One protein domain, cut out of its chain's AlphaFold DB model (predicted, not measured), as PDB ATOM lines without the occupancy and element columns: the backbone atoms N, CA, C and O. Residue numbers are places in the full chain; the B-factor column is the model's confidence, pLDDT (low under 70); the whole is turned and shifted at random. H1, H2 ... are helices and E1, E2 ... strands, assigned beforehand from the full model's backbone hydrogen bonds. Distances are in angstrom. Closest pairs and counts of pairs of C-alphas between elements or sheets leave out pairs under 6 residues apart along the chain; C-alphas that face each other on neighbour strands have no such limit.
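This is residues 546 to 735 of the 735 residues of the protein "Cell wall-binding repeat-containing protein" of Euzebyaceae bacterium (UniProt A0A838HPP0). Two strongly twisted sheets, E3 E2 E1 E11 E6 and E7 E8 E9 E10, stand partly face to face as a sandwich with their strands crossed. At one end the helices H1, H2 and H3 make a triangle, with H2 packed on the first sheet near its E3 edge; toward the other end lies the small hairpin E4 E5, apart from both sheets, and short H4 covers the second sheet along E9. The printed part has 190 residues with four named helices and eleven named strands, in the order H1 H2 H3 E1 to E10 H4 E11; the class is mixed, helices and strands, and both larger sheets are mixed. The whole is compact, with a radius of gyration of the C-alphas of 16.3 A, and elongated, spanning 53 by 32 by 28 A.

The largest sheet runs E3, residues 635 to 641, E2, 627 to 632, E1, 617 to 622, E11, 731 to 734, and E6, 664 to 667. E1 E2 E3 form a meander, each strand the antiparallel neighbour of the one before; N 620 and O 629 are 2.8 A apart, N 630 and O 638 2.8 A, within hydrogen-bond range. E11 is parallel to E1, with N 619 and O 731 at 2.8 A, and antiparallel to E6, with N 666 and O 732 at 2.8 A. H2, residues 573 to 586, is on this sheet at a height of 5.5 A, making two layers, helix over sheet; it runs across E3 at 63 degrees on the local plane, its closest C-alphas being those of Ala 581 and Asn 641, 4.6 A. H1, residues 548 to 559, only grazes the sheet; with residues 554 to 557 alone it touches H2, closest at the C-alphas of Gln 554 and Thr 575, 6.7 A, at a steep tilt of 53 degrees. H3, residues 596 to 603, touches H2 about perpendicular, at 87 degrees, closest at the C-alphas of Gln 583 and Thr 598, 6.7 A. The second sheet runs E7, residues 675 to 678, E8, 681 to 688, E9, 695 to 699, and E10, 712 to 715. E7 E8 E9 are a second meander, with N 676 and O 683 at 2.8 A and N 687 and O 696 at 2.8 A; E8 bends by 95 degrees at residue 685. E10 is parallel to E9, with N 699 and O 714 at 2.8 A. The strands of the two sheets stand at 56 degrees; the closest C-alphas of E3 and E10 are those of Asn 641 and Val 714, 6.6 A. H4, residues 716 to 722, is on the second sheet at a height of 7.6 A, along E9 at 5 degrees on the local plane, closest at the C-alphas of Gly 698 and Asn 716, 4.1 A. E4, residues 649 to 652, and E5, 655 to 658, form a hairpin, with N 650 and O 657 at 2.8 A. In H1, H2, H3 and H4 every O i to N i+4 pair is within hydrogen-bond range.

H1 begins at C-alpha 548 (127.909, 261.072, 299.810) and is 16.4 A long; H2 is 20.3 A long. E3 is 17.7 A long, E2 16.1 A, E1 16.0 A and E8 15.0 A. E11 ends at C-alpha 734 (91.598, 261.716, 290.267).

The C-alphas farthest apart are those of Pro 548 and Gly 654, 54.6 A. The printed part has no cut and ends at residue 735, the chain's last. The links H1 to H2, H3 to E1 and E9 to E10 are long. The mean pLDDT of the printed part is 92.9, and one residue, 548, is under 70.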
ATOM      1  N   SER A 546     126.553 255.277 294.101       80.06
ATOM      2  CA  SER A 546     126.481 255.295 295.569       80.06
ATOM      3  C   SER A 546     127.436 256.325 296.186       80.06
ATOM      4  O   SER A 546     128.362 256.802 295.528       80.06
ATOM      5  N   GLY A 547     127.203 256.696 297.449       72.81
ATOM      6  CA  GLY A 547     128.102 257.544 298.240       72.81
ATOM      7  C   GLY A 547     127.519 258.903 298.667       72.81
ATOM      8  O   GLY A 547     126.313 259.136 298.559       72.81
ATOM      9  N   PRO A 548     128.361 259.829 299.172       64.44
ATOM     10  CA  PRO A 548     127.909 261.072 299.810       64.44
ATOM     11  C   PRO A 548     127.051 261.990 298.928       64.44
ATOM     12  O   PRO A 548     126.142 262.643 299.435       64.44
ATOM     13  N   LEU A 549     127.289 262.024 297.612       75.19
ATOM     14  CA  LEU A 549     126.451 262.802 296.689       75.19
ATOM     15  C   LEU A 549     125.052 262.201 296.517       75.19
ATOM     16  O   LEU A 549     124.078 262.941 296.393       75.19
ATOM     17  N   VAL A 550     124.934 260.871 296.551       86.44
ATOM     18  CA  VAL A 550     123.633 260.195 296.527       86.44
ATOM     19  C   VAL A 550     122.875 260.465 297.825       86.44
ATOM     20  O   VAL A 550     121.682 260.753 297.773       86.44
ATOM     21  N   VAL A 551     123.564 260.474 298.971       81.88
ATOM     22  CA  VAL A 551     122.975 260.871 300.262       81.88
ATOM     23  C   VAL A 551     122.443 262.309 300.214       81.88
ATOM     24  O   VAL A 551     121.320 262.556 300.656       81.88
ATOM     25  N   ASP A 552     123.200 263.263 299.658       84.38
ATOM     26  CA  ASP A 552     122.741 264.654 299.499       84.38
ATOM     27  C   ASP A 552     121.498 264.748 298.600       84.38
ATOM     28  O   ASP A 552     120.491 265.347 298.988       84.38
ATOM     29  N   LEU A 553     121.517 264.080 297.441       92.88
ATOM     30  CA  LEU A 553     120.359 263.985 296.550       92.88
ATOM     31  C   LEU A 553     119.129 263.429 297.281       92.88
ATOM     32  O   LEU A 553     118.053 264.028 297.231       92.88
ATOM     33  N   GLN A 554     119.275 262.289 297.958       97.06
ATOM     34  CA  GLN A 554     118.181 261.634 298.669       97.06
ATOM     35  C   GLN A 554     117.605 262.540 299.765       97.06
ATOM     36  O   GLN A 554     116.387 262.698 299.852       97.06
ATOM     37  N   ASN A 555     118.458 263.209 300.545       94.31
ATOM     38  CA  ASN A 555     118.023 264.167 301.563       94.31
ATOM     39  C   ASN A 555     117.232 265.335 300.963       94.31
ATOM     40  O   ASN A 555     116.189 265.717 301.497       94.31
ATOM     41  N   ARG A 556     117.683 265.887 299.832       94.88
ATOM     42  CA  ARG A 556     116.976 266.978 299.147       94.88
ATOM     43  C   ARG A 556     115.639 266.533 298.564       94.88
ATOM     44  O   ARG A 556     114.659 267.263 298.681       94.88
ATOM     45  N   LEU A 557     115.569 265.338 297.975       97.06
ATOM     46  CA  LEU A 557     114.312 264.755 297.490       97.06
ATOM     47  C   LEU A 557     113.314 264.571 298.637       97.06
ATOM     48  O   LEU A 557     112.160 264.982 298.513       97.06
ATOM     49  N   VAL A 558     113.775 264.037 299.771       95.88
ATOM     50  CA  VAL A 558     112.978 263.886 300.996       95.88
ATOM     51  C   VAL A 558     112.478 265.241 301.503       95.88
ATOM     52  O   VAL A 558     111.284 265.397 301.775       95.88
ATOM     53  N   ALA A 559     113.352 266.250 301.571       93.00
ATOM     54  CA  ALA A 559     112.981 267.603 301.979       93.00
ATOM     55  C   ALA A 559     111.912 268.209 301.048       93.00
ATOM     56  O   ALA A 559     110.900 268.740 301.518       93.00
ATOM     57  N   ALA A 560     112.076 268.030 299.734       94.75
ATOM     58  CA  ALA A 560     111.139 268.472 298.703       94.75
ATOM     59  C   ALA A 560     109.862 267.605 298.594       94.75
ATOM     60  O   ALA A 560     108.983 267.904 297.787       94.75
ATOM     61  N   GLY A 561     109.712 266.565 299.426       96.38
ATOM     62  CA  GLY A 561     108.499 265.750 299.522       96.38
ATOM     63  C   GLY A 561     108.395 264.619 298.499       96.38
ATOM     64  O   GLY A 561     107.307 264.090 298.298       96.38
ATOM     65  N   TYR A 562     109.489 264.212 297.859       98.00
ATOM     66  CA  TYR A 562     109.521 263.062 296.953       98.00
ATOM     67  C   TYR A 562     109.923 261.813 297.731       98.00
ATOM     68  O   TYR A 562     111.020 261.727 298.281       98.00
ATOM     69  N   TRP A 563     109.013 260.845 297.814       97.50
ATOM     70  CA  TRP A 563     109.228 259.661 298.641       97.50
ATOM     71  C   TRP A 563     110.256 258.741 297.992       97.50
ATOM     72  O   TRP A 563     110.106 258.459 296.814       97.50
ATOM     73  N   LEU A 564     111.243 258.233 298.739       96.75
ATOM     74  CA  LEU A 564     112.225 257.234 298.272       96.75
ATOM     75  C   LEU A 564     112.526 256.135 299.302       96.75
ATOM     76  O   LEU A 564     113.452 255.355 299.116       96.75
ATOM     77  N   GLY A 565     111.745 256.047 300.380       93.94
ATOM     78  CA  GLY A 565     112.091 255.196 301.519       93.94
ATOM     79  C   GLY A 565     113.244 255.782 302.353       93.94
ATOM     80  O   GLY A 565     113.385 257.006 302.407       93.94
ATOM     81  N   PRO A 566     114.017 254.938 303.063       94.25
ATOM     82  CA  PRO A 566     115.185 255.372 303.830       94.25
ATOM     83  C   PRO A 566     116.298 255.949 302.944       94.25
ATOM     84  O   PRO A 566     116.492 255.502 301.819       94.25
ATOM     85  N   VAL A 567     117.054 256.907 303.483       96.62
ATOM     86  CA  VAL A 567     118.299 257.398 302.877       96.62
ATOM     87  C   VAL A 567     119.392 256.367 303.154       96.62
ATOM     88  O   VAL A 567     119.779 256.181 304.307       96.62
ATOM     89  N   ASP A 568     119.852 255.681 302.115       93.56
ATOM     90  CA  ASP A 568     120.831 254.586 302.186       93.56
ATOM     91  C   ASP A 568     122.149 254.905 301.459       93.56
ATOM     92  O   ASP A 568     123.125 254.173 301.597       93.56
ATOM     93  N   GLY A 569     122.207 256.024 300.732       86.19
ATOM     94  CA  GLY A 569     123.358 256.392 299.915       86.19
ATOM     95  C   GLY A 569     123.498 255.566 298.639       86.19
ATOM     96  O   GLY A 569     124.523 255.696 297.975       86.19
ATOM     97  N   GLU A 570     122.491 254.768 298.273       91.81
ATOM     98  CA  GLU A 570     122.441 253.997 297.032       91.81
ATOM     99  C   GLU A 570     121.421 254.592 296.051       91.81
ATOM    100  O   GLU A 570     120.247 254.846 296.354       91.81
ATOM    101  N   TYR A 571     121.834 254.790 294.801       92.81
ATOM    102  CA  TYR A 571     120.928 255.189 293.735       92.81
ATOM    103  C   TYR A 571     120.204 253.943 293.216       92.81
ATOM    104  O   TYR A 571     120.408 253.455 292.104       92.81
ATOM    105  N   GLY A 572     119.349 253.387 294.069       93.56
ATOM    106  CA  GLY A 572     118.541 252.217 293.773       93.56
ATOM    107  C   GLY A 572     117.230 252.552 293.059       93.56
ATOM    108  O   GLY A 572     116.981 253.657 292.563       93.56
ATOM    109  N   ALA A 573     116.326 251.572 293.038       93.00
ATOM    110  CA  ALA A 573     115.025 251.722 292.394       93.00
ATOM    111  C   ALA A 573     114.148 252.823 293.017       93.00
ATOM    112  O   ALA A 573     113.355 253.443 292.301       93.00
ATOM    113  N   LEU A 574     114.293 253.067 294.324       95.69
ATOM    114  CA  LEU A 574     113.495 254.050 295.055       95.69
ATOM    115  C   LEU A 574     113.980 255.488 294.822       95.69
ATOM    116  O   LEU A 574     113.148 256.361 294.565       95.69
ATOM    117  N   THR A 575     115.298 255.710 294.804       97.56
ATOM    118  CA  THR A 575     115.913 256.991 294.413       97.56
ATOM    119  C   THR A 575     115.521 257.356 292.982       97.56
ATOM    120  O   THR A 575     115.007 258.444 292.733       97.56
ATOM    121  N   HIS A 576     115.641 256.403 292.053       96.12
ATOM    122  CA  HIS A 576     115.264 256.603 290.652       96.12
ATOM    123  C   HIS A 576     113.800 257.029 290.472       96.12
ATOM    124  O   HIS A 576     113.506 257.933 289.692       96.12
ATOM    125  N   GLN A 577     112.851 256.399 291.176       95.75
ATOM    126  CA  GLN A 577     111.448 256.800 291.031       95.75
ATOM    127  C   GLN A 577     111.151 258.159 291.683       95.75
ATOM    128  O   GLN A 577     110.321 258.894 291.159       95.75
ATOM    129  N   ALA A 578     111.854 258.539 292.753       97.69
ATOM    130  CA  ALA A 578     111.710 259.865 293.352       97.69
ATOM    131  C   ALA A 578     112.230 260.966 292.421       97.69
ATOM    132  O   ALA A 578     111.559 261.981 292.231       97.69
ATOM    133  N   VAL A 579     113.369 260.727 291.762       97.69
ATOM    134  CA  VAL A 579     113.886 261.615 290.712       97.69
ATOM    135  C   VAL A 579     112.897 261.725 289.553       97.69
ATOM    136  O   VAL A 579     112.572 262.831 289.127       97.69
ATOM    137  N   MET A 580     112.323 260.608 289.102       97.25
ATOM    138  CA  MET A 580     111.301 260.629 288.052       97.25
ATOM    139  C   MET A 580     110.026 261.378 288.473       97.25
ATOM    140  O   MET A 580     109.415 262.065 287.656       97.25
ATOM    141  N   ALA A 581     109.619 261.284 289.741       97.50
ATOM    142  CA  ALA A 581     108.484 262.031 290.274       97.50
ATOM    143  C   ALA A 581     108.747 263.548 290.278       97.50
ATOM    144  O   ALA A 581     107.889 264.308 289.829       97.50
ATOM    145  N   LEU A 582     109.943 263.984 290.694       97.50
ATOM    146  CA  LEU A 582     110.393 265.379 290.592       97.50
ATOM    147  C   LEU A 582     110.349 265.861 289.137       97.50
ATOM    148  O   LEU A 582     109.738 266.884 288.832       97.50
ATOM    149  N   GLN A 583     110.926 265.090 288.218       97.50
ATOM    150  CA  GLN A 583     110.923 265.418 286.791       97.50
ATOM    151  C   GLN A 583     109.501 265.580 286.239       97.50
ATOM    152  O   GLN A 583     109.205 266.556 285.550       97.50
ATOM    153  N   LYS A 584     108.597 264.662 286.595       96.50
ATOM    154  CA  LYS A 584     107.180 264.701 286.214       96.50
ATOM    155  C   LYS A 584     106.452 265.939 286.736       96.50
ATOM    156  O   LYS A 584     105.685 266.543 285.988       96.50
ATOM    157  N   VAL A 585     106.698 266.333 287.987       96.88
ATOM    158  CA  VAL A 585     106.099 267.538 288.585       96.88
ATOM    159  C   VAL A 585     106.536 268.805 287.852       96.88
ATOM    160  O   VAL A 585     105.701 269.669 287.576       96.88
ATOM    161  N   HIS A 586     107.823 268.890 287.512       95.62
ATOM    162  CA  HIS A 586     108.450 270.093 286.960       95.62
ATOM    163  C   HIS A 586     108.531 270.123 285.424       95.62
ATOM    164  O   HIS A 586     109.112 271.049 284.865       95.62
ATOM    165  N   GLY A 587     107.934 269.150 284.727       94.88
ATOM    166  CA  GLY A 587     107.892 269.126 283.260       94.88
ATOM    167  C   GLY A 587     109.245 268.845 282.593       94.88
ATOM    168  O   GLY A 587     109.459 269.254 281.456       94.88
ATOM    169  N   LEU A 588     110.152 268.161 283.294       94.75
ATOM    170  CA  LEU A 588     111.460 267.754 282.778       94.75
ATOM    171  C   LEU A 588     111.368 266.430 281.985       94.75
ATOM    172  O   LEU A 588     110.376 265.698 282.126       94.75
ATOM    173  N   PRO A 589     112.401 266.074 281.190       93.12
ATOM    174  CA  PRO A 589     112.570 264.713 280.684       93.12
ATOM    175  C   PRO A 589     112.476 263.689 281.822       93.12
ATOM    176  O   PRO A 589     113.022 263.895 282.900       93.12
ATOM    177  N   ARG A 590     111.730 262.605 281.594       93.94
ATOM    178  CA  ARG A 590     111.354 261.612 282.616       93.94
ATOM    179  C   ARG A 590     112.264 260.382 282.548       93.94
ATOM    180  O   ARG A 590     111.774 259.264 282.393       93.94
ATOM    181  N   ASP A 591     113.572 260.602 282.573       91.50
ATOM    182  CA  ASP A 591     114.605 259.567 282.416       91.50
ATOM    183  C   ASP A 591     115.082 258.962 283.747       91.50
ATOM    184  O   ASP A 591     115.747 257.930 283.746       91.50
ATOM    185  N   GLY A 592     114.712 259.562 284.884       92.69
ATOM    186  CA  GLY A 592     115.169 259.122 286.199       92.69
ATOM    187  C   GLY A 592     116.658 259.381 286.456       92.69
ATOM    188  O   GLY A 592     117.219 258.716 287.321       92.69
ATOM    189  N   VAL A 593     117.286 260.319 285.733       91.81
ATOM    190  CA  VAL A 593     118.680 260.753 285.914       91.81
ATOM    191  C   VAL A 593     118.734 262.117 286.618       91.81
ATOM    192  O   VAL A 593     118.057 263.085 286.252       91.81
ATOM    193  N   TYR A 594     119.584 262.236 287.641       90.94
ATOM    194  CA  TYR A 594     119.873 263.507 288.312       90.94
ATOM    195  C   TYR A 594     120.942 264.295 287.538       90.94
ATOM    196  O   TYR A 594     122.066 264.489 288.003       90.94
ATOM    197  N   GLY A 595     120.581 264.696 286.318       84.56
ATOM    198  CA  GLY A 595     121.405 265.518 285.433       84.56
ATOM    199  C   GLY A 595     121.243 267.027 285.675       84.56
ATOM    200  O   GLY A 595     120.512 267.434 286.586       84.56
ATOM    201  N   PRO A 596     121.853 267.885 284.835       76.94
ATOM    202  CA  PRO A 596     121.921 269.334 285.055       76.94
ATOM    203  C   PRO A 596     120.559 270.015 285.264       76.94
ATOM    204  O   PRO A 596     120.410 270.834 286.169       76.94
ATOM    205  N   SER A 597     119.540 269.653 284.477       84.44
ATOM    206  CA  SER A 597     118.194 270.233 284.604       84.44
ATOM    207  C   SER A 597     117.494 269.813 285.900       84.44
ATOM    208  O   SER A 597     116.904 270.647 286.584       84.44
ATOM    209  N   THR A 598     117.589 268.531 286.266       92.69
ATOM    210  CA  THR A 598     117.035 268.001 287.519       92.69
ATOM    211  C   THR A 598     117.729 268.629 288.732       92.69
ATOM    212  O   THR A 598     117.066 269.018 289.695       92.69
ATOM    213  N   ARG A 599     119.058 268.775 288.666       89.19
ATOM    214  CA  ARG A 599     119.878 269.435 289.686       89.19
ATOM    215  C   ARG A 599     119.463 270.884 289.884       89.19
ATOM    216  O   ARG A 599     119.158 271.255 291.011       89.19
ATOM    217  N   GLY A 600     119.353 271.656 288.802       82.69
ATOM    218  CA  GLY A 600     118.939 273.059 288.867       82.69
ATOM    219  C   GLY A 600     117.580 273.254 289.544       82.69
ATOM    220  O   GLY A 600     117.420 274.168 290.351       82.69
ATOM    221  N   VAL A 601     116.615 272.358 289.292       89.75
ATOM    222  CA  VAL A 601     115.331 272.381 290.009       89.75
ATOM    223  C   VAL A 601     115.536 272.097 291.491       89.75
ATOM    224  O   VAL A 601     115.079 272.883 292.314       89.75
ATOM    225  N   LEU A 602     116.216 271.011 291.854       87.00
ATOM    226  CA  LEU A 602     116.310 270.586 293.250       87.00
ATOM    227  C   LEU A 602     117.165 271.537 294.111       87.00
ATOM    228  O   LEU A 602     116.838 271.776 295.269       87.00
ATOM    229  N   GLU A 603     118.224 272.119 293.547       83.44
ATOM    230  CA  GLU A 603     119.073 273.119 294.210       83.44
ATOM    231  C   GLU A 603     118.364 274.458 294.437       83.44
ATOM    232  O   GLU A 603     118.706 275.178 295.374       83.44
ATOM    233  N   SER A 604     117.330 274.761 293.644       85.12
ATOM    234  CA  SER A 604     116.462 275.922 293.874       85.12
ATOM    235  C   SER A 604     115.542 275.771 295.096       85.12
ATOM    236  O   SER A 604     114.825 276.712 295.430       85.12
ATOM    237  N   ASN A 605     115.583 274.616 295.779       83.62
ATOM    238  CA  ASN A 605     114.701 274.240 296.885       83.62
ATOM    239  C   ASN A 605     113.218 274.423 296.513       83.62
ATOM    240  O   ASN A 605     112.532 275.281 297.077       83.62
ATOM    241  N   PRO A 606     112.712 273.640 295.542       85.50
ATOM    242  CA  PRO A 606     111.373 273.835 295.025       85.50
ATOM    243  C   PRO A 606     110.349 273.571 296.138       85.50
ATOM    244  O   PRO A 606     110.512 272.619 296.912       85.50
ATOM    245  N   PRO A 607     109.279 274.380 296.237       85.94
ATOM    246  CA  PRO A 607     108.205 274.080 297.165       85.94
ATOM    247  C   PRO A 607     107.544 272.756 296.774       85.94
ATOM    248  O   PRO A 607     107.515 272.372 295.600       85.94
ATOM    249  N   ARG A 608     106.962 272.073 297.763       92.00
ATOM    250  CA  ARG A 608     106.131 270.896 297.502       92.00
ATOM    251  C   ARG A 608     104.976 271.270 296.559       92.00
ATOM    252  O   ARG A 608     104.488 272.403 296.635       92.00
ATOM    253  N   PRO A 609     104.510 270.353 295.693       91.31
ATOM    254  CA  PRO A 609     103.349 270.611 294.847       91.31
ATOM    255  C   PRO A 609     102.138 271.045 295.677       91.31
ATOM    256  O   PRO A 609     101.945 270.579 296.798       91.31
ATOM    257  N   ALA A 610     101.306 271.920 295.119       92.69
ATOM    258  CA  ALA A 610     100.064 272.318 295.769       92.69
ATOM    259  C   ALA A 610      99.034 271.180 295.706       92.69
ATOM    260  O   ALA A 610      98.809 270.604 294.639       92.69
ATOM    261  N   ALA A 611      98.390 270.894 296.837       95.81
ATOM    262  CA  ALA A 611      97.257 269.978 296.902       95.81
ATOM    263  C   ALA A 611      95.957 270.642 296.416       95.81
ATOM    264  O   ALA A 611      95.802 271.863 296.499       95.81
ATOM    265  N   ARG A 612      94.996 269.835 295.948       96.12
ATOM    266  CA  ARG A 612      93.626 270.291 295.648       96.12
ATOM    267  C   ARG A 612      92.652 270.085 296.805       96.12
ATOM    268  O   ARG A 612      91.666 270.815 296.910       96.12
ATOM    269  N   SER A 613      92.878 269.075 297.632       95.50
ATOM    270  CA  SER A 613      92.146 268.841 298.875       95.50
ATOM    271  C   SER A 613      92.650 269.773 299.975       95.50
ATOM    272  O   SER A 613      93.788 270.226 299.937       95.50
ATOM    273  N   SER A 614      91.783 270.107 300.935       94.06
ATOM    274  CA  SER A 614      92.064 271.099 301.987       94.06
ATOM    275  C   SER A 614      91.996 270.541 303.410       94.06
ATOM    276  O   SER A 614      92.419 271.218 304.342       94.06
ATOM    277  N   SER A 615      91.465 269.331 303.604       94.19
ATOM    278  CA  SER A 615      91.346 268.690 304.915       94.19
ATOM    279  C   SER A 615      91.383 267.164 304.816       94.19
ATOM    280  O   SER A 615      90.980 266.587 303.802       94.19
ATOM    281  N   GLY A 616      91.839 266.513 305.888       94.38
ATOM    282  CA  GLY A 616      91.903 265.058 305.988       94.38
ATOM    283  C   GLY A 616      93.045 264.438 305.183       94.38
ATOM    284  O   GLY A 616      93.873 265.134 304.600       94.38
ATOM    285  N   LEU A 617      93.095 263.103 305.182       97.69
ATOM    286  CA  LEU A 617      94.022 262.321 304.366       97.69
ATOM    287  C   LEU A 617      93.372 261.999 303.012       97.69
ATOM    288  O   LEU A 617      92.316 261.363 302.974       97.69
ATOM    289  N   VAL A 618      94.011 262.407 301.915       98.44
ATOM    290  CA  VAL A 618      93.532 262.191 300.542       98.44
ATOM    291  C   VAL A 618      94.687 261.753 299.644       98.44
ATOM    292  O   VAL A 618      95.780 262.309 299.695       98.44
ATOM    293  N   MET A 619      94.430 260.764 298.792       98.50
ATOM    294  CA  MET A 619      95.329 260.360 297.716       98.50
ATOM    295  C   MET A 619      94.930 261.084 296.425       98.50
ATOM    296  O   MET A 619      93.896 260.771 295.838       98.50
ATOM    297  N   GLU A 620      95.716 262.053 295.967       98.56
ATOM    298  CA  GLU A 620      95.450 262.777 294.718       98.56
ATOM    299  C   GLU A 620      96.228 262.161 293.553       98.56
ATOM    300  O   GLU A 620      97.438 261.973 293.630       98.56
ATOM    301  N   VAL A 621      95.544 261.844 292.460       98.31
ATOM    302  CA  VAL A 621      96.118 261.285 291.238       98.31
ATOM    303  C   VAL A 621      96.098 262.372 290.171       98.31
ATOM    304  O   VAL A 621      95.041 262.675 289.620       98.31
ATOM    305  N   ASP A 622      97.267 262.939 289.879       97.31
ATOM    306  CA  ASP A 622      97.462 263.891 288.785       97.31
ATOM    307  C   ASP A 622      97.783 263.103 287.510       97.31
ATOM    308  O   ASP A 622      98.923 262.669 287.293       97.31
ATOM    309  N   LYS A 623      96.762 262.868 286.678       95.06
ATOM    310  CA  LYS A 623      96.910 262.082 285.449       95.06
ATOM    311  C   LYS A 623      97.837 262.771 284.445       95.06
ATOM    312  O   LYS A 623      98.727 262.086 283.943       95.06
ATOM    313  N   PRO A 624      97.730 264.080 284.143       93.44
ATOM    314  CA  PRO A 624      98.649 264.712 283.191       93.44
ATOM    315  C   PRO A 624     100.128 264.557 283.574       93.44
ATOM    316  O   PRO A 624     100.975 264.248 282.727       93.44
ATOM    317  N   ARG A 625     100.450 264.723 284.863       95.25
ATOM    318  CA  ARG A 625     101.827 264.587 285.354       95.25
ATOM    319  C   ARG A 625     102.233 263.144 285.620       95.25
ATOM    320  O   ARG A 625     103.427 262.870 285.645       95.25
ATOM    321  N   GLN A 626     101.286 262.215 285.759       97.12
ATOM    322  CA  GLN A 626     101.541 260.827 286.155       97.12
ATOM    323  C   GLN A 626     102.205 260.733 287.539       97.12
ATOM    324  O   GLN A 626     103.182 259.996 287.722       97.12
ATOM    325  N   VAL A 627     101.674 261.472 288.521       97.81
ATOM    326  CA  VAL A 627     102.107 261.404 289.929       97.81
ATOM    327  C   VAL A 627     100.936 261.123 290.869       97.81
ATOM    328  O   VAL A 627      99.795 261.496 290.599       97.81
ATOM    329  N   LEU A 628     101.236 260.441 291.970       98.44
ATOM    330  CA  LEU A 628     100.319 260.220 293.084       98.44
ATOM    331  C   LEU A 628     100.801 261.062 294.269       98.44
ATOM    332  O   LEU A 628     101.954 260.940 294.676       98.44
ATOM    333  N   LEU A 629      99.931 261.901 294.818       98.50
ATOM    334  CA  LEU A 629     100.198 262.747 295.975       98.50
ATOM    335  C   LEU A 629      99.473 262.166 297.189       98.50
ATOM    336  O   LEU A 629      98.275 261.900 297.135       98.50
ATOM    337  N   MET A 630     100.186 261.998 298.294       97.94
ATOM    338  CA  MET A 630      99.581 261.767 299.601       97.94
ATOM    339  C   MET A 630      99.435 263.120 300.290       97.94
ATOM    340  O   MET A 630     100.434 263.756 300.623       97.94
ATOM    341  N   VAL A 631      98.198 263.568 300.471       98.25
ATOM    342  CA  VAL A 631      97.865 264.883 301.023       98.25
ATOM    343  C   VAL A 631      97.272 264.723 302.410       98.25
ATOM    344  O   VAL A 631      96.372 263.910 302.607       98.25
ATOM    345  N   ARG A 632      97.748 265.526 303.361       97.06
ATOM    346  CA  ARG A 632      97.194 265.624 304.710       97.06
ATOM    347  C   ARG A 632      96.895 267.078 305.030       97.06
ATOM    348  O   ARG A 632      97.789 267.915 304.982       97.06
ATOM    349  N   ASP A 633      95.634 267.366 305.329       96.19
ATOM    350  CA  ASP A 633      95.176 268.691 305.758       96.19
ATOM    351  C   ASP A 633      95.613 269.827 304.814       96.19
ATOM    352  O   ASP A 633      96.073 270.892 305.225       96.19
ATOM    353  N   GLY A 634      95.498 269.562 303.508       94.94
ATOM    354  CA  GLY A 634      95.844 270.499 302.438       94.94
ATOM    355  C   GLY A 634      97.330 270.639 302.128       94.94
ATOM    356  O   GLY A 634      97.701 271.470 301.302       94.94
ATOM    357  N   GLN A 635      98.186 269.825 302.747       96.31
ATOM    358  CA  GLN A 635      99.622 269.798 302.489       96.31
ATOM    359  C   GLN A 635     100.030 268.468 301.860       96.31
ATOM    360  O   GLN A 635      99.676 267.397 302.354       96.31
ATOM    361  N   VAL A 636     100.800 268.523 300.770       97.44
ATOM    362  CA  VAL A 636     101.399 267.320 300.177       97.44
ATOM    363  C   VAL A 636     102.472 266.792 301.128       97.44
ATOM    364  O   VAL A 636     103.504 267.429 301.354       97.44
ATOM    365  N   GLU A 637     102.232 265.613 301.693       95.62
ATOM    366  CA  GLU A 637     103.186 264.908 302.545       95.62
ATOM    367  C   GLU A 637     104.240 264.204 301.685       95.62
ATOM    368  O   GLU A 637     105.435 264.336 301.953       95.62
ATOM    369  N   TRP A 638     103.796 263.522 300.622       97.94
ATOM    370  CA  TRP A 638     104.657 262.751 299.728       97.94
ATOM    371  C   TRP A 638     104.146 262.723 298.289       97.94
ATOM    372  O   TRP A 638     102.946 262.607 298.043       97.94
ATOM    373  N   VAL A 639     105.080 262.753 297.343       98.31
ATOM    374  CA  VAL A 639     104.868 262.563 295.907       98.31
ATOM    375  C   VAL A 639     105.486 261.231 295.495       98.31
ATOM    376  O   VAL A 639     106.641 260.946 295.818       98.31
ATOM    377  N   PHE A 640     104.730 260.439 294.744       97.94
ATOM    378  CA  PHE A 640     105.146 259.148 294.209       97.94
ATOM    379  C   PHE A 640     105.068 259.163 292.687       97.94
ATOM    380  O   PHE A 640     104.104 259.669 292.099       97.94
ATOM    381  N   ASN A 641     106.053 258.541 292.042       96.69
ATOM    382  CA  ASN A 641     105.949 258.213 290.628       96.69
ATOM    383  C   ASN A 641     104.793 257.224 290.429       96.69
ATOM    384  O   ASN A 641     104.748 256.194 291.104       96.69
ATOM    385  N   THR A 642     103.877 257.508 289.499       97.00
ATOM    386  CA  THR A 642     102.797 256.574 289.158       97.00
ATOM    387  C   THR A 642     102.655 256.377 287.653       97.00
ATOM    388  O   THR A 642     103.195 257.143 286.854       97.00
ATOM    389  N   SER A 643     101.941 255.326 287.267       96.25
ATOM    390  CA  SER A 643     101.511 255.074 285.892       96.25
ATOM    391  C   SER A 643     100.027 254.717 285.906       96.25
ATOM    392  O   SER A 643      99.624 253.748 286.561       96.25
ATOM    393  N   THR A 644      99.214 255.539 285.239       96.31
ATOM    394  CA  THR A 644      97.748 255.427 285.207       96.31
ATOM    395  C   THR A 644      97.264 254.709 283.945       96.31
ATOM    396  O   THR A 644      98.065 254.165 283.176       96.31
ATOM    397  N   GLY A 645      95.943 254.706 283.741       93.25
ATOM    398  CA  GLY A 645      95.290 254.172 282.553       93.25
ATOM    399  C   GLY A 645      95.828 254.760 281.247       93.25
ATOM    400  O   GLY A 645      96.127 255.951 281.190       93.25
ATOM    401  N   THR A 646      95.972 253.923 280.214       90.81
ATOM    402  CA  THR A 646      96.455 254.323 278.875       90.81
ATOM    403  C   THR A 646      95.501 255.238 278.106       90.81
ATOM    404  O   THR A 646      95.908 255.797 277.089       90.81
ATOM    405  N   GLU A 647      94.247 255.367 278.555       90.25
ATOM    406  CA  GLU A 647      93.152 256.017 277.816       90.25
ATOM    407  C   GLU A 647      92.883 255.356 276.448       90.25
ATOM    408  O   GLU A 647      92.267 255.953 275.567       90.25
ATOM    409  N   GLN A 648      93.350 254.115 276.254       89.94
ATOM    410  CA  GLN A 648      93.105 253.324 275.052       89.94
ATOM    411  C   GLN A 648      91.992 252.301 275.293       89.94
ATOM    412  O   GLN A 648      91.863 251.778 276.406       89.94
ATOM    413  N   PRO A 649      91.189 251.970 274.271       88.69
ATOM    414  CA  PRO A 649      90.249 250.870 274.373       88.69
ATOM    415  C   PRO A 649      90.961 249.523 274.547       88.69
ATOM    416  O   PRO A 649      92.007 249.281 273.945       88.69
ATOM    417  N   TYR A 650      90.360 248.619 275.311       86.56
ATOM    418  CA  TYR A 650      90.773 247.222 275.423       86.56
ATOM    419  C   TYR A 650      89.545 246.310 275.488       86.56
ATOM    420  O   TYR A 650      88.449 246.757 275.819       86.56
ATOM    421  N   VAL A 651      89.719 245.032 275.150       83.75
ATOM    422  CA  VAL A 651      88.638 244.037 275.195       83.75
ATOM    423  C   VAL A 651      88.828 243.146 276.414       83.75
ATOM    424  O   VAL A 651      89.916 242.609 276.630       83.75
ATOM    425  N   PHE A 652      87.766 242.972 277.193       81.25
ATOM    426  CA  PHE A 652      87.737 242.110 278.365       81.25
ATOM    427  C   PHE A 652      86.419 241.337 278.399       81.25
ATOM    428  O   PHE A 652      85.357 241.924 278.261       81.25
ATOM    429  N   GLU A 653      86.490 240.008 278.510       83.88
ATOM    430  CA  GLU A 653      85.309 239.119 278.513       83.88
ATOM    431  C   GLU A 653      84.329 239.340 277.336       83.88
ATOM    432  O   GLU A 653      83.141 239.054 277.436       83.88
ATOM    433  N   GLY A 654      84.840 239.801 276.188       82.88
ATOM    434  CA  GLY A 654      84.050 240.056 274.977       82.88
ATOM    435  C   GLY A 654      83.474 241.471 274.867       82.88
ATOM    436  O   GLY A 654      82.983 241.825 273.799       82.88
ATOM    437  N   GLU A 655      83.604 242.292 275.908       84.06
ATOM    438  CA  GLU A 655      83.137 243.680 275.946       84.06
ATOM    439  C   GLU A 655      84.311 244.667 275.817       84.06
ATOM    440  O   GLU A 655      85.441 244.385 276.233       84.06
ATOM    441  N   GLN A 656      84.060 245.829 275.209       88.25
ATOM    442  CA  GLN A 656      85.067 246.875 275.015       88.25
ATOM    443  C   GLN A 656      85.024 247.881 276.169       88.25
ATOM    444  O   GLN A 656      84.005 248.521 276.417       88.25
ATOM    445  N   TYR A 657      86.164 248.072 276.825       86.44
ATOM    446  CA  TYR A 657      86.354 249.008 277.929       86.44
ATOM    447  C   TYR A 657      87.370 250.079 277.552       86.44
ATOM    448  O   TYR A 657      88.228 249.868 276.694       86.44
ATOM    449  N   LEU A 658      87.304 251.229 278.216       89.00
ATOM    450  CA  LEU A 658      88.349 252.243 278.152       89.00
ATOM    451  C   LEU A 658      89.326 252.008 279.306       89.00
ATOM    452  O   LEU A 658      88.906 251.879 280.451       89.00
ATOM    453  N   ALA A 659      90.628 251.940 279.026       89.94
ATOM    454  CA  ALA A 659      91.661 251.873 280.057       89.94
ATOM    455  C   ALA A 659      91.881 253.256 280.688       89.94
ATOM    456  O   ALA A 659      93.003 253.766 280.674       89.94
ATOM    457  N   ASP A 660      90.823 253.887 281.191       92.19
ATOM    458  CA  ASP A 660      90.911 255.166 281.878       92.19
ATOM    459  C   ASP A 660      91.152 254.972 283.375       92.19
ATOM    460  O   ASP A 660      90.822 253.956 283.983       92.19
ATOM    461  N   THR A 661      91.788 255.962 283.991       95.75
ATOM    462  CA  THR A 661      91.662 256.152 285.438       95.75
ATOM    463  C   THR A 661      90.571 257.207 285.636       95.75
ATOM    464  O   THR A 661      90.850 258.378 285.347       95.75
ATOM    465  N   PRO A 662      89.346 256.839 286.065       94.12
ATOM    466  CA  PRO A 662      88.189 257.725 286.051       94.12
ATOM    467  C   PRO A 662      88.412 258.971 286.910       94.12
ATOM    468  O   PRO A 662      88.613 258.842 288.127       94.12
ATOM    469  N   PRO A 663      88.369 260.181 286.320       96.06
ATOM    470  CA  PRO A 663      88.385 261.422 287.079       96.06
ATOM    471  C   PRO A 663      87.212 261.469 288.057       96.06
ATOM    472  O   PRO A 663      86.108 261.026 287.748       96.06
ATOM    473  N   GLY A 664      87.431 262.026 289.242       96.56
ATOM    474  CA  GLY A 664      86.386 262.101 290.255       96.56
ATOM    475  C   GLY A 664      86.915 262.052 291.676       96.56
ATOM    476  O   GLY A 664      88.120 262.035 291.925       96.56
ATOM    477  N   ARG A 665      85.976 262.054 292.622       97.62
ATOM    478  CA  ARG A 665      86.253 261.888 294.047       97.62
ATOM    479  C   ARG A 665      85.715 260.541 294.484       97.62
ATOM    480  O   ARG A 665      84.510 260.313 294.475       97.62
ATOM    481  N   TRP A 666      86.634 259.684 294.871       98.00
ATOM    482  CA  TRP A 666      86.397 258.305 295.235       98.00
ATOM    483  C   TRP A 666      86.836 258.056 296.672       98.00
ATOM    484  O   TRP A 666      87.455 258.910 297.308       98.00
ATOM    485  N   THR A 667      86.553 256.857 297.163       97.62
ATOM    486  CA  THR A 667      86.949 256.421 298.500       97.62
ATOM    487  C   THR A 667      87.464 254.999 298.416       97.62
ATOM    488  O   THR A 667      86.887 254.178 297.707       97.62
ATOM    489  N   ILE A 668      88.526 254.678 299.151       98.12
ATOM    490  CA  ILE A 668      89.008 253.299 299.243       98.12
ATOM    491  C   ILE A 668      87.980 252.468 300.017       98.12
ATOM    492  O   ILE A 668      87.815 252.637 301.225       98.12
ATOM    493  N   THR A 669      87.294 251.565 299.324       97.50
ATOM    494  CA  THR A 669      86.217 250.735 299.890       97.50
ATOM    495  C   THR A 669      86.656 249.304 300.167       97.50
ATOM    496  O   THR A 669      86.043 248.618 300.982       97.50
ATOM    497  N   ARG A 670      87.723 248.838 299.507       96.94
ATOM    498  CA  ARG A 670      88.190 247.453 299.615       96.94
ATOM    499  C   ARG A 670      89.697 247.365 299.426       96.94
ATOM    500  O   ARG A 670      90.258 248.052 298.581       96.94
ATOM    501  N   GLN A 671      90.349 246.464 300.151       96.56
ATOM    502  CA  GLN A 671      91.774 246.178 299.981       96.56
ATOM    503  C   GLN A 671      92.052 244.676 300.103       96.56
ATOM    504  O   GLN A 671      91.284 243.966 300.752       96.56
ATOM    505  N   ILE A 672      93.117 244.191 299.464       96.12
ATOM    506  CA  ILE A 672      93.590 242.799 299.582       96.12
ATOM    507  C   ILE A 672      95.043 242.824 300.038       96.12
ATOM    508  O   ILE A 672      95.869 243.428 299.361       96.12
ATOM    509  N   ASP A 673      95.353 242.156 301.150       95.44
ATOM    510  CA  ASP A 673      96.725 242.032 301.640       95.44
ATOM    511  C   ASP A 673      97.447 240.865 300.954       95.44
ATOM    512  O   ASP A 673      97.438 239.732 301.431       95.44
ATOM    513  N   GLY A 674      97.993 241.117 299.766       93.62
ATOM    514  CA  GLY A 674      98.740 240.123 299.001       93.62
ATOM    515  C   GLY A 674      98.621 240.307 297.494       93.62
ATOM    516  O   GLY A 674      98.184 241.347 296.998       93.62
ATOM    517  N   VAL A 675      99.038 239.286 296.748       92.62
ATOM    518  CA  VAL A 675      98.934 239.264 295.286       92.62
ATOM    519  C   VAL A 675      97.520 238.854 294.875       92.62
ATOM    520  O   VAL A 675      97.018 237.817 295.299       92.62
ATOM    521  N   ARG A 676      96.897 239.645 293.999       90.88
ATOM    522  CA  ARG A 676      95.697 239.263 293.254       90.88
ATOM    523  C   ARG A 676      96.075 239.040 291.796       90.88
ATOM    524  O   ARG A 676      96.461 239.986 291.109       90.88
ATOM    525  N   GLU A 677      95.890 237.816 291.322       87.81
ATOM    526  CA  GLU A 677      95.908 237.514 289.892       87.81
ATOM    527  C   GLU A 677      94.558 237.916 289.288       87.81
ATOM    528  O   GLU A 677      93.503 237.418 289.689       87.81
ATOM    529  N   GLY A 678      94.579 238.895 288.386       78.69
ATOM    530  CA  GLY A 678      93.420 239.329 287.619       78.69
ATOM    531  C   GLY A 678      93.640 239.057 286.137       78.69
ATOM    532  O   GLY A 678      94.770 239.014 285.659       78.69
ATOM    533  N   ALA A 679      92.557 238.930 285.378       74.94
ATOM    534  CA  ALA A 679      92.644 238.651 283.946       74.94
ATOM    535  C   ALA A 679      93.213 239.824 283.106       74.94
ATOM    536  O   ALA A 679      93.552 239.636 281.944       74.94
ATOM    537  N   LEU A 680      93.416 241.002 283.713       79.44
ATOM    538  CA  LEU A 680      94.110 242.165 283.129       79.44
ATOM    539  C   LEU A 680      95.531 242.377 283.690       79.44
ATOM    540  O   LEU A 680      96.156 243.416 283.444       79.44
ATOM    541  N   GLY A 681      96.029 241.409 284.464       83.25
ATOM    542  CA  GLY A 681      97.363 241.397 285.053       83.25
ATOM    543  C   GLY A 681      97.368 241.226 286.572       83.25
ATOM    544  O   GLY A 681      96.333 241.164 287.238       83.25
ATOM    545  N   ARG A 682      98.582 241.168 287.121       88.75
ATOM    546  CA  ARG A 682      98.847 240.975 288.547       88.75
ATOM    547  C   ARG A 682      98.775 242.295 289.315       88.75
ATOM    548  O   ARG A 682      99.417 243.271 288.931       88.75
ATOM    549  N   LEU A 683      98.055 242.310 290.436       93.31
ATOM    550  CA  LEU A 683      98.002 243.445 291.361       93.31
ATOM    551  C   LEU A 683      98.593 243.031 292.713       93.31
ATOM    552  O   LEU A 683      98.087 242.108 293.345       93.31
ATOM    553  N   TYR A 684      99.636 243.716 293.180       97.12
ATOM    554  CA  TYR A 684     100.187 243.500 294.520       97.12
ATOM    555  C   TYR A 684      99.602 244.510 295.510       97.12
ATOM    556  O   TYR A 684      99.671 245.717 295.280       97.12
ATOM    557  N   ARG A 685      98.997 244.007 296.588       97.44
ATOM    558  CA  ARG A 685      98.349 244.776 297.662       97.44
ATOM    559  C   ARG A 685      97.386 245.869 297.170       97.44
ATOM    560  O   ARG A 685      97.531 247.036 297.531       97.44
ATOM    561  N   PRO A 686      96.409 245.538 296.305       97.56
ATOM    562  CA  PRO A 686      95.526 246.542 295.729       97.56
ATOM    563  C   PRO A 686      94.586 247.163 296.769       97.56
ATOM    564  O   PRO A 686      93.922 246.451 297.527       97.56
ATOM    565  N   LYS A 687      94.469 248.493 296.725       98.06
ATOM    566  CA  LYS A 687      93.463 249.306 297.421       98.06
ATOM    567  C   LYS A 687      92.471 249.863 296.394       98.06
ATOM    568  O   LYS A 687      92.789 250.792 295.652       98.06
ATOM    569  N   TYR A 688      91.293 249.249 296.316       97.56
ATOM    570  CA  TYR A 688      90.230 249.564 295.360       97.56
ATOM    571  C   TYR A 688      89.454 250.804 295.787       97.56
ATOM    572  O   TYR A 688      88.990 250.880 296.927       97.56
ATOM    573  N   PHE A 689      89.271 251.729 294.848       97.69
ATOM    574  CA  PHE A 689      88.518 252.964 295.067       97.69
ATOM    575  C   PHE A 689      87.346 253.156 294.092       97.69
ATOM    576  O   PHE A 689      86.481 253.985 294.354       97.69
ATOM    577  N   HIS A 690      87.290 252.385 293.001       95.88
ATOM    578  CA  HIS A 690      86.228 252.462 291.989       95.88
ATOM    579  C   HIS A 690      85.419 251.152 291.913       95.88
ATOM    580  O   HIS A 690      86.022 250.079 292.060       95.88
ATOM    581  N   PRO A 691      84.096 251.197 291.640       88.88
ATOM    582  CA  PRO A 691      83.267 250.002 291.442       88.88
ATOM    583  C   PRO A 691      83.781 249.071 290.335       88.88
ATOM    584  O   PRO A 691      83.737 247.855 290.512       88.88
ATOM    585  N   ASP A 692      84.384 249.614 289.274       88.00
ATOM    586  CA  ASP A 692      84.931 248.829 288.149       88.00
ATOM    587  C   ASP A 692      86.253 248.110 288.482       88.00
ATOM    588  O   ASP A 692      86.986 247.654 287.609       88.00
ATOM    589  N   GLY A 693      86.607 248.013 289.767       89.12
ATOM    590  CA  GLY A 693      87.797 247.292 290.207       89.12
ATOM    591  C   GLY A 693      89.102 248.059 290.003       89.12
ATOM    592  O   GLY A 693      90.169 247.446 289.990       89.12
ATOM    593  N   ILE A 694      89.041 249.388 289.910       93.81
ATOM    594  CA  ILE A 694      90.223 250.247 289.792       93.81
ATOM    595  C   ILE A 694      90.834 250.480 291.172       93.81
ATOM    596  O   ILE A 694      90.135 250.778 292.149       93.81
ATOM    597  N   ALA A 695      92.152 250.307 291.253       96.75
ATOM    598  CA  ALA A 695      92.902 250.337 292.499       96.75
ATOM    599  C   ALA A 695      94.209 251.119 292.389       96.75
ATOM    600  O   ALA A 695      94.816 251.204 291.320       96.75
ATOM    601  N   ILE A 696      94.675 251.603 293.538       98.25
ATOM    602  CA  ILE A 696      96.088 251.913 293.761       98.25
ATOM    603  C   ILE A 696      96.770 250.602 294.161       98.25
ATOM    604  O   ILE A 696      96.298 249.929 295.082       98.25
ATOM    605  N   HIS A 697      97.832 250.192 293.468       97.75
ATOM    606  CA  HIS A 697      98.509 248.925 293.763       97.75
ATOM    607  C   HIS A 697     100.002 248.943 293.425       97.75
ATOM    608  O   HIS A 697     100.464 249.727 292.594       97.75
ATOM    609  N   GLY A 698     100.742 248.027 294.046       96.69
ATOM    610  CA  GLY A 698     102.147 247.772 293.757       96.69
ATOM    611  C   GLY A 698     102.351 247.089 292.404       96.69
ATOM    612  O   GLY A 698     101.568 246.222 291.994       96.69
ATOM    613  N   SER A 699     103.415 247.493 291.716       93.88
ATOM    614  CA  SER A 699     103.895 246.954 290.448       93.88
ATOM    615  C   SER A 699     105.428 246.917 290.439       93.88
ATOM    616  O   SER A 699     106.089 247.737 291.079       93.88
ATOM    617  N   SER A 700     106.010 245.987 289.677       89.12
ATOM    618  CA  SER A 700     107.443 245.999 289.338       89.12
ATOM    619  C   SER A 700     107.772 246.958 288.187       89.12
ATOM    620  O   SER A 700     108.935 247.298 287.991       89.12
ATOM    621  N   SER A 701     106.760 247.410 287.440       89.50
ATOM    622  CA  SER A 701     106.902 248.328 286.307       89.50
ATOM    623  C   SER A 701     106.001 249.552 286.471       89.50
ATOM    624  O   SER A 701     104.773 249.430 286.571       89.50
ATOM    625  N   ILE A 702     106.631 250.729 286.528       93.75
ATOM    626  CA  ILE A 702     105.995 252.045 286.657       93.75
ATOM    627  C   ILE A 702     106.657 252.975 285.629       93.75
ATOM    628  O   ILE A 702     107.559 253.741 285.979       93.75
ATOM    629  N   PRO A 703     106.292 252.853 284.342       90.50
ATOM    630  CA  PRO A 703     106.919 253.639 283.292       90.50
ATOM    631  C   PRO A 703     106.610 255.137 283.432       90.50
ATOM    632  O   PRO A 703     105.694 255.565 284.141       90.50
ATOM    633  N   ALA A 704     107.372 255.957 282.710       89.50
ATOM    634  CA  ALA A 704     107.209 257.411 282.682       89.50
ATOM    635  C   ALA A 704     105.884 257.889 282.042       89.50
ATOM    636  O   ALA A 704     105.547 259.074 282.134       89.50
ATOM    637  N   TYR A 705     105.144 256.979 281.407       89.75
ATOM    638  CA  TYR A 705     103.905 257.204 280.666       89.75
ATOM    639  C   TYR A 705     102.753 256.333 281.215       89.75
ATOM    640  O   TYR A 705     103.004 255.371 281.953       89.75
ATOM    641  N   PRO A 706     101.487 256.648 280.881       92.69
ATOM    642  CA  PRO A 706     100.348 255.824 281.278       92.69
ATOM    643  C   PRO A 706     100.411 254.445 280.606       92.69
ATOM    644  O   PRO A 706     100.625 254.350 279.400       92.69
ATOM    645  N   ALA A 707     100.275 253.367 281.380       91.69
ATOM    646  CA  ALA A 707     100.520 251.999 280.909       91.69
ATOM    647  C   ALA A 707      99.613 250.938 281.553       91.69
ATOM    648  O   ALA A 707      99.865 249.736 281.412       91.69
ATOM    649  N   SER A 708      98.609 251.345 282.328       89.19
ATOM    650  CA  SER A 708      97.695 250.421 283.000       89.19
ATOM    651  C   SER A 708      96.356 250.290 282.265       89.19
ATOM    652  O   SER A 708      96.019 251.102 281.405       89.19
ATOM    653  N   HIS A 709      95.563 249.282 282.645       88.00
ATOM    654  CA  HIS A 709      94.154 249.129 282.250       88.00
ATOM    655  C   HIS A 709      93.203 249.968 283.132       88.00
ATOM    656  O   HIS A 709      92.061 249.587 283.351       88.00
ATOM    657  N   GLY A 710      93.704 251.065 283.712       88.56
ATOM    658  CA  GLY A 710      92.939 252.022 284.516       88.56
ATOM    659  C   GLY A 710      93.407 252.176 285.964       88.56
ATOM    660  O   GLY A 710      93.176 253.205 286.594       88.56
ATOM    661  N   CYS A 711      94.146 251.202 286.496       94.81
ATOM    662  CA  CYS A 711      94.721 251.262 287.844       94.81
ATOM    663  C   CYS A 711      95.854 252.294 287.995       94.81
ATOM    664  O   CYS A 711      96.501 252.691 287.029       94.81
ATOM    665  N   VAL A 712      96.139 252.674 289.238       97.50
ATOM    666  CA  VAL A 712      97.218 253.594 289.614       97.50
ATOM    667  C   VAL A 712      98.386 252.762 290.151       97.50
ATOM    668  O   VAL A 712      98.316 252.219 291.255       97.50
ATOM    669  N   ARG A 713      99.445 252.606 289.348       97.38
ATOM    670  CA  ARG A 713     100.597 251.753 289.686       97.38
ATOM    671  C   ARG A 713     101.652 252.518 290.474       97.38
ATOM    672  O   ARG A 713     102.219 253.471 289.957       97.38
ATOM    673  N   VAL A 714     101.998 252.024 291.657       97.31
ATOM    674  CA  VAL A 714     103.154 252.478 292.450       97.31
ATOM    675  C   VAL A 714     104.167 251.343 292.613       97.31
ATOM    676  O   VAL A 714     103.889 250.202 292.244       97.31
ATOM    677  N   THR A 715     105.360 251.614 293.150       96.31
ATOM    678  CA  THR A 715     106.312 250.537 293.477       96.31
ATOM    679  C   THR A 715     105.754 249.618 294.563       96.31
ATOM    680  O   THR A 715     104.968 250.046 295.409       96.31
ATOM    681  N   ASN A 716     106.182 248.351 294.573       96.31
ATOM    682  CA  ASN A 716     105.818 247.424 295.653       96.31
ATOM    683  C   ASN A 716     106.205 247.985 297.035       96.31
ATOM    684  O   ASN A 716     105.397 247.971 297.953       96.31
ATOM    685  N   ALA A 717     107.390 248.589 297.146       96.12
ATOM    686  CA  ALA A 717     107.820 249.242 298.379       96.12
ATOM    687  C   ALA A 717     106.906 250.415 298.784       96.12
ATOM    688  O   ALA A 717     106.624 250.587 299.966       96.12
ATOM    689  N   ALA A 718     106.416 251.209 297.823       96.31
ATOM    690  CA  ALA A 718     105.495 252.305 298.112       96.31
ATOM    691  C   ALA A 718     104.138 251.787 298.606       96.31
ATOM    692  O   ALA A 718     103.632 252.306 299.598       96.31
ATOM    693  N   ILE A 719     103.560 250.754 297.973       97.38
ATOM    694  CA  ILE A 719     102.278 250.204 298.447       97.38
ATOM    695  C   ILE A 719     102.421 249.530 299.815       97.38
ATOM    696  O   ILE A 719     101.525 249.658 300.646       97.38
ATOM    697  N   ASP A 720     103.562 248.883 300.078       96.94
ATOM    698  CA  ASP A 720     103.871 248.304 301.385       96.94
ATOM    699  C   ASP A 720     103.981 249.389 302.458       96.94
ATOM    700  O   ASP A 720     103.390 249.269 303.530       96.94
ATOM    701  N   TRP A 721     104.665 250.492 302.150       95.56
ATOM    702  CA  TRP A 721     104.788 251.636 303.051       95.56
ATOM    703  C   TRP A 721     103.441 252.330 303.312       95.56
ATOM    704  O   TRP A 721     103.146 252.716 304.450       95.56
ATOM    705  N   MET A 722     102.604 252.456 302.275       95.50
ATOM    706  CA  MET A 722     101.256 253.028 302.355       95.50
ATOM    707  C   MET A 722     100.257 252.127 303.086       95.50
ATOM    708  O   MET A 722      99.201 252.624 303.478       95.50
ATOM    709  N   TRP A 723     100.539 250.829 303.249       95.44
ATOM    710  CA  TRP A 723      99.530 249.837 303.624       95.44
ATOM    711  C   TRP A 723      98.743 250.216 304.883       95.44
ATOM    712  O   TRP A 723      97.511 250.274 304.829       95.44
ATOM    713  N   ASP A 724      99.457 250.590 305.943       92.94
ATOM    714  CA  ASP A 724      98.882 251.001 307.231       92.94
ATOM    715  C   ASP A 724      98.633 252.516 307.328       92.94
ATOM    716  O   ASP A 724      97.952 252.992 308.234       92.94
ATOM    717  N   ARG A 725      99.182 253.297 306.390       96.06
ATOM    718  CA  ARG A 725      99.092 254.769 306.373       96.06
ATOM    719  C   ARG A 725      97.884 255.287 305.607       96.06
ATOM    720  O   ARG A 725      97.481 256.426 305.818       96.06
ATOM    721  N   VAL A 726      97.326 254.459 304.728       96.75
ATOM    722  CA  VAL A 726      96.206 254.772 303.837       96.75
ATOM    723  C   VAL A 726      95.083 253.752 304.102       96.75
ATOM    724  O   VAL A 726      94.966 252.756 303.377       96.75
ATOM    725  N   PRO A 727      94.291 253.924 305.180       95.88
ATOM    726  CA  PRO A 727      93.253 252.970 305.571       95.88
ATOM    727  C   PRO A 727      92.031 253.006 304.641       95.88
ATOM    728  O   PRO A 727      91.866 253.910 303.814       95.88
ATOM    729  N   LEU A 728      91.132 252.031 304.812       96.50
ATOM    730  CA  LEU A 728      89.788 252.087 304.228       96.50
ATOM    731  C   LEU A 728      89.089 253.393 304.636       96.50
ATOM    732  O   LEU A 728      89.270 253.881 305.749       96.50
ATOM    733  N   GLY A 729      88.299 253.961 303.729       96.62
ATOM    734  CA  GLY A 729      87.670 255.269 303.927       96.62
ATOM    735  C   GLY A 729      88.534 256.463 303.502       96.62
ATOM    736  O   GLY A 729      88.013 257.572 303.438       96.62
ATOM    737  N   THR A 730      89.813 256.261 303.160       98.25
ATOM    738  CA  THR A 730      90.660 257.338 302.620       98.25
ATOM    739  C   THR A 730      90.127 257.807 301.265       98.25
ATOM    740  O   THR A 730      89.806 256.984 300.403       98.25
ATOM    741  N   GLY A 731      90.040 259.125 301.067       98.06
ATOM    742  CA  GLY A 731      89.608 259.707 299.798       98.06
ATOM    743  C   GLY A 731      90.655 259.522 298.698       98.06
ATOM    744  O   GLY A 731      91.853 259.608 298.960       98.06
ATOM    745  N   VAL A 732      90.213 259.303 297.460       98.44
ATOM    746  CA  VAL A 732      91.062 259.261 296.259       98.44
ATOM    747  C   VAL A 732      90.513 260.253 295.243       98.44
ATOM    748  O   VAL A 732      89.382 260.108 294.788       98.44
ATOM    749  N   TRP A 733      91.266 261.298 294.915       98.25
ATOM    750  CA  TRP A 733      90.843 262.334 293.971       98.25
ATOM    751  C   TRP A 733      91.634 262.177 292.683       98.25
ATOM    752  O   TRP A 733      92.849 262.301 292.699       98.25
ATOM    753  N   VAL A 734      90.960 261.918 291.572       98.00
ATOM    754  CA  VAL A 734      91.598 261.716 290.267       98.00
ATOM    755  C   VAL A 734      91.270 262.900 289.369       98.00
ATOM    756  O   VAL A 734      90.096 263.271 289.265       98.00
ATOM    757  N   TYR A 735      92.280 263.490 288.725       95.75
ATOM    758  CA  TYR A 735      92.102 264.638 287.832       95.75
ATOM    759  C   TYR A 735      93.127 264.740 286.706       95.75
ATOM    760  O   TYR A 735      94.215 264.127 286.795       95.75
TER     761      TYR A 735